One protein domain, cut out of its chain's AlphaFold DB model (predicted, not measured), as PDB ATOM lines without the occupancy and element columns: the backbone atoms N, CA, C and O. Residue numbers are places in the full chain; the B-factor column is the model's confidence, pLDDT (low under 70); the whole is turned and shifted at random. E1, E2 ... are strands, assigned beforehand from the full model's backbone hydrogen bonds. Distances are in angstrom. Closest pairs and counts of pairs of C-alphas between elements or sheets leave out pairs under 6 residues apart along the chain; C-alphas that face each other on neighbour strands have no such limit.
ATOM      1  N   LEU A   2      26.759 -15.198  21.286       47.28
ATOM      2  CA  LEU A   2      25.530 -15.492  20.533       47.28
ATOM      3  C   LEU A   2      25.897 -15.974  19.120       47.28
ATOM      4  O   LEU A   2      26.466 -15.201  18.358       47.28
ATOM      5  N   ILE A   3      25.580 -17.219  18.767       58.12
ATOM      6  CA  ILE A   3      25.598 -17.705  17.379       58.12
ATOM      7  C   ILE A   3      24.151 -17.784  16.925       58.12
ATOM      8  O   ILE A   3      23.358 -18.413  17.612       58.12
ATOM      9  N   ALA A   4      23.779 -17.171  15.806       55.03
ATOM     10  CA  ALA A   4      22.463 -17.399  15.218       55.03
ATOM     11  C   ALA A   4      22.445 -18.794  14.571       55.03
ATOM     12  O   ALA A   4      23.087 -18.968  13.536       55.03
ATOM     13  N   PRO A   5      21.763 -19.805  15.147       53.84
ATOM     14  CA  PRO A   5      21.479 -21.012  14.390       53.84
ATOM     15  C   PRO A   5      20.570 -20.633  13.221       53.84
ATOM     16  O   PRO A   5      19.750 -19.716  13.352       53.84
ATOM     17  N   ALA A   6      20.683 -21.346  12.101       54.53
ATOM     18  CA  ALA A   6      19.797 -21.205  10.953       54.53
ATOM     19  C   ALA A   6      18.363 -21.609  11.314       54.53
ATOM     20  O   ALA A   6      17.883 -22.711  11.074       54.53
ATOM     21  N   THR A   7      17.684 -20.689  11.981       53.50
ATOM     22  CA  THR A   7      16.313 -20.792  12.450       53.50
ATOM     23  C   THR A   7      15.587 -19.557  11.951       53.50
ATOM     24  O   THR A   7      16.120 -18.449  11.999       53.50
ATOM     25  N   ALA A   8      14.349 -19.732  11.490       53.69
ATOM     26  CA  ALA A   8      13.552 -18.678  10.855       53.69
ATOM     27  C   ALA A   8      13.338 -17.414  11.719       53.69
ATOM     28  O   ALA A   8      12.891 -16.393  11.210       53.69
ATOM     29  N   LYS A   9      13.647 -17.467  13.023       59.16
ATOM     30  CA  LYS A   9      13.499 -16.353  13.971       59.16
ATOM     31  C   LYS A   9      14.782 -15.541  14.207       59.16
ATOM     32  O   LYS A   9      14.710 -14.539  14.907       59.16
ATOM     33  N   GLY A  10      15.939 -15.955  13.676       57.00
ATOM     34  CA  GLY A  10      17.205 -15.211  13.810       57.00
ATOM     35  C   GLY A  10      17.704 -15.027  15.253       57.00
ATOM     36  O   GLY A  10      18.579 -14.201  15.511       57.00
ATOM     37  N   SER A  11      17.155 -15.768  16.222       59.56
ATOM     38  CA  SER A  11      17.508 -15.621  17.632       59.56
ATOM     39  C   SER A  11      18.850 -16.291  17.911       59.56
ATOM     40  O   SER A  11      18.950 -17.518  17.870       59.56
ATOM     41  N   GLY A  12      19.872 -15.490  18.219       62.72
ATOM     42  CA  GLY A  12      21.182 -15.979  18.644       62.72
ATOM     43  C   GLY A  12      21.089 -16.927  19.845       62.72
ATOM     44  O   GLY A  12      20.504 -16.589  20.871       62.72
ATOM     45  N   GLN A  13      21.694 -18.107  19.743       67.44
ATOM     46  CA  GLN A  13      21.923 -19.018  20.858       67.44
ATOM     47  C   GLN A  13      23.234 -18.682  21.559       67.44
ATOM     48  O   GLN A  13      24.280 -18.526  20.926       67.44
ATOM     49  N   LYS A  14      23.200 -18.597  22.892       67.00
ATOM     50  CA  LYS A  14      24.416 -18.455  23.694       67.00
ATOM     51  C   LYS A  14      25.161 -19.788  23.721       67.00
ATOM     52  O   LYS A  14      24.757 -20.694  24.441       67.00
ATOM     53  N   ILE A  15      26.268 -19.884  22.993       70.75
ATOM     54  CA  ILE A  15      27.196 -21.012  23.107       70.75
ATOM     55  C   ILE A  15      28.230 -20.690  24.188       70.75
ATOM     56  O   ILE A  15      28.843 -19.611  24.186       70.75
ATOM     57  N   ALA A  16      28.371 -21.618  25.137       70.62
ATOM     58  CA  ALA A  16      29.403 -21.605  26.164       70.62
ATOM     59  C   ALA A  16      30.602 -22.412  25.662       70.62
ATOM     60  O   ALA A  16      30.526 -23.634  25.543       70.62
ATOM     61  N   ILE A  17      31.700 -21.723  25.365       71.81
ATOM     62  CA  ILE A  17      32.966 -22.368  25.032       71.81
ATOM     63  C   ILE A  17      33.598 -22.847  26.341       71.81
ATOM     64  O   ILE A  17      33.856 -22.036  27.228       71.81
ATOM     65  N   LYS A  18      33.799 -24.158  26.478       72.94
ATOM     66  CA  LYS A  18      34.362 -24.773  27.694       72.94
ATOM     67  C   LYS A  18      35.816 -25.221  27.540       72.94
ATOM     68  O   LYS A  18      36.450 -25.517  28.543       72.94
ATOM     69  N   ALA A  19      36.322 -25.291  26.312       77.50
ATOM     70  CA  ALA A  19      37.664 -25.762  26.006       77.50
ATOM     71  C   ALA A  19      38.312 -24.864  24.951       77.50
ATOM     72  O   ALA A  19      37.620 -24.333  24.080       77.50
ATOM     73  N   ALA A  20      39.631 -24.705  25.047       80.44
ATOM     74  CA  ALA A  20      40.417 -24.102  23.984       80.44
ATOM     75  C   ALA A  20      40.443 -25.037  22.768       80.44
ATOM     76  O   ALA A  20      40.589 -26.255  22.899       80.44
ATOM     77  N   GLU A  21      40.305 -24.450  21.588       79.94
ATOM     78  CA  GLU A  21      40.339 -25.152  20.315       79.94
ATOM     79  C   GLU A  21      41.763 -25.158  19.763       79.94
ATOM     80  O   GLU A  21      42.530 -24.204  19.905       79.94
ATOM     81  N   ILE A  22      42.126 -26.247  19.089       75.81
ATOM     82  CA  ILE A  22      43.429 -26.339  18.429       75.81
ATOM     83  C   ILE A  22      43.393 -25.571  17.103       75.81
ATOM     84  O   ILE A  22      44.369 -24.906  16.765       75.81
ATOM     85  N   LEU A  23      42.277 -25.647  16.372       79.88
ATOM     86  CA  LEU A  23      42.085 -25.076  15.040       79.88
ATOM     87  C   LEU A  23      40.899 -24.104  15.012       79.88
ATOM     88  O   LEU A  23      39.899 -24.365  15.678       79.88
ATOM     89  N   PRO A  24      40.954 -23.040  14.191       84.25
ATOM     90  CA  PRO A  24      39.780 -22.217  13.954       84.25
ATOM     91  C   PRO A  24      38.701 -23.030  13.233       84.25
ATOM     92  O   PRO A  24      38.987 -23.694  12.232       84.25
ATOM     93  N   PHE A  25      37.459 -22.947  13.700       84.12
ATOM     94  CA  PHE A  25      36.316 -23.530  13.004       84.12
ATOM     95  C   PHE A  25      35.636 -22.492  12.113       84.12
ATOM     96  O   PHE A  25      35.575 -21.302  12.430       84.12
ATOM     97  N   LYS A  26      35.136 -22.955  10.967       84.38
ATOM     98  CA  LYS A  26      34.459 -22.111   9.987       84.38
ATOM     99  C   LYS A  26      32.997 -21.931  10.387       84.38
ATOM    100  O   LYS A  26      32.265 -22.907  10.530       84.38
ATOM    101  N   VAL A  27      32.573 -20.683  10.512       83.81
ATOM    102  CA  VAL A  27      31.175 -20.278  10.649       83.81
ATOM    103  C   VAL A  27      30.742 -19.730   9.298       83.81
ATOM    104  O   VAL A  27      31.311 -18.754   8.818       83.81
ATOM    105  N   ALA A  28      29.772 -20.370   8.655       82.94
ATOM    106  CA  ALA A  28      29.239 -19.928   7.372       82.94
ATOM    107  C   ALA A  28      27.748 -19.607   7.503       82.94
ATOM    108  O   ALA A  28      27.051 -20.198   8.325       82.94
ATOM    109  N   CYS A  29      27.273 -18.657   6.703       78.38
ATOM    110  CA  CYS A  29      25.846 -18.417   6.548       78.38
ATOM    111  C   CYS A  29      25.260 -19.410   5.539       78.38
ATOM    112  O   CYS A  29      25.785 -19.541   4.435       78.38
ATOM    113  N   ASP A  30      24.133 -20.035   5.876       78.62
ATOM    114  CA  ASP A  30      23.465 -20.985   4.976       78.62
ATOM    115  C   ASP A  30      22.812 -20.317   3.752       78.62
ATOM    116  O   ASP A  30      22.645 -20.953   2.716       78.62
ATOM    117  N   PHE A  31      22.464 -19.027   3.837       80.44
ATOM    118  CA  PHE A  31      21.837 -18.284   2.731       80.44
ATOM    119  C   PHE A  31      22.836 -17.584   1.813       80.44
ATOM    120  O   PHE A  31      22.565 -17.388   0.631       80.44
ATOM    121  N   HIS A  32      23.984 -17.182   2.353       80.38
ATOM    122  CA  HIS A  32      24.969 -16.384   1.639       80.38
ATOM    123  C   HIS A  32      26.318 -17.101   1.698       80.38
ATOM    124  O   HIS A  32      27.074 -16.889   2.648       80.38
ATOM    125  N   PRO A  33      26.645 -17.932   0.691       76.12
ATOM    126  CA  PRO A  33      27.845 -18.773   0.709       76.12
ATOM    127  C   PRO A  33      29.166 -17.999   0.841       76.12
ATOM    128  O   PRO A  33      30.176 -18.572   1.243       76.12
ATOM    129  N   TRP A  34      29.165 -16.701   0.518       80.50
ATOM    130  CA  TRP A  34      30.317 -15.806   0.664       80.50
ATOM    131  C   TRP A  34      30.515 -15.277   2.090       80.50
ATOM    132  O   TRP A  34      31.582 -14.755   2.403       80.50
ATOM    133  N   MET A  35      29.505 -15.376   2.960       83.19
ATOM    134  CA  MET A  35      29.626 -14.951   4.351       83.19
ATOM    135  C   MET A  35      30.221 -16.074   5.180       83.19
ATOM    136  O   MET A  35      29.523 -16.961   5.674       83.19
ATOM    137  N   THR A  36      31.537 -16.002   5.333       83.38
ATOM    138  CA  THR A  36      32.307 -16.922   6.155       83.38
ATOM    139  C   THR A  36      33.098 -16.155   7.198       83.38
ATOM    140  O   THR A  36      33.686 -15.117   6.910       83.38
ATOM    141  N   ALA A  37      33.141 -16.697   8.403       83.50
ATOM    142  CA  ALA A  37      34.002 -16.257   9.482       83.50
ATOM    143  C   ALA A  37      34.774 -17.462  10.021       83.50
ATOM    144  O   ALA A  37      34.328 -18.606   9.912       83.50
ATOM    145  N   TYR A  38      35.924 -17.201  10.629       85.75
ATOM    146  CA  TYR A  38      36.681 -18.206  11.360       85.75
ATOM    147  C   TYR A  38      36.705 -17.838  12.826       85.75
ATOM    148  O   TYR A  38      36.985 -16.695  13.187       85.75
ATOM    149  N   TRP A  39      36.413 -18.818  13.670       82.94
ATOM    150  CA  TRP A  39      36.420 -18.637  15.105       82.94
ATOM    151  C   TRP A  39      37.429 -19.586  15.735       82.94
ATOM    152  O   TRP A  39      37.348 -20.800  15.585       82.94
ATOM    153  N   LEU A  40      38.394 -19.006  16.442       85.56
ATOM    154  CA  LEU A  40      39.309 -19.713  17.318       85.56
ATOM    155  C   LEU A  40      39.015 -19.339  18.771       85.56
ATOM    156  O   LEU A  40      39.019 -18.161  19.126       85.56
ATOM    157  N   ALA A  41      38.774 -20.344  19.605       84.25
ATOM    158  CA  ALA A  41      38.687 -20.163  21.041       84.25
ATOM    159  C   ALA A  41      40.025 -20.497  21.699       84.25
ATOM    160  O   ALA A  41      40.510 -21.618  21.575       84.25
ATOM    161  N   VAL A  42      40.586 -19.537  22.424       84.38
ATOM    162  CA  VAL A  42      41.814 -19.696  23.207       84.38
ATOM    163  C   VAL A  42      41.520 -19.434  24.681       84.38
ATOM    164  O   VAL A  42      40.646 -18.635  25.014       84.38
ATOM    165  N   ASP A  43      42.239 -20.121  25.561       84.88
ATOM    166  CA  ASP A  43      42.178 -19.965  27.021       84.88
ATOM    167  C   ASP A  43      43.131 -18.877  27.550       84.88
ATOM    168  O   ASP A  43      43.123 -18.560  28.739       84.88
ATOM    169  N   HIS A  44      43.918 -18.264  26.664       82.25
ATOM    170  CA  HIS A  44      44.869 -17.202  26.969       82.25
ATOM    171  C   HIS A  44      44.562 -15.909  26.189       82.25
ATOM    172  O   HIS A  44      44.045 -15.962  25.073       82.25
TER     173      HIS A  44
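AT A GLANCE: This is residues 2 to 44 of the 109 residues of an uncharacterized protein of Planctomycetaceae bacterium (UniProt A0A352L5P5). With little regular structure, the printed part is a flat, loose C of chain: the unnamed residues 2 to 24 fold back on themselves in one arm and then lead to the other, a two-stranded hairpin of E1 and E2. The printed part has 43 residues, no named helix and two named strands, E1 then E2, antiparallel in one sheet. The class is all strand, with 8 residues in named elements. The radius of gyration of the C-alphas is 12.0 A, and the spans are 34 by 22 by 10 A.

IN THESE COORDINATES: Residues 2 to 24 hold no named element; C-alpha 2 is at (25.530, -15.492, 20.533). E1, residues 25 to 28, is 9.7 A long and begins at C-alpha 25, (36.316, -23.530, 13.004). E2, residues 36 to 39, is 10.0 A long and ends at C-alpha 39, (36.420, -18.637, 15.105).

HOW THE PARTS SIT: Residues 2 to 3 pair antiparallel with residues 13 to 14. E1 and E2 form a hairpin, antiparallel at 151 degrees between directions, over a short link of 7 residues. C-alphas 28 and 36 face each other at 4.5 A. N 27 and O 37 are within hydrogen-bond range at 2.8 A.

THE WHOLE: The farthest C-alphas, of Ala 8 and His 44, are 35.3 A apart. The printed part has no cut. Its mean pLDDT is 73.5, and residues 2 to 14 are under 70.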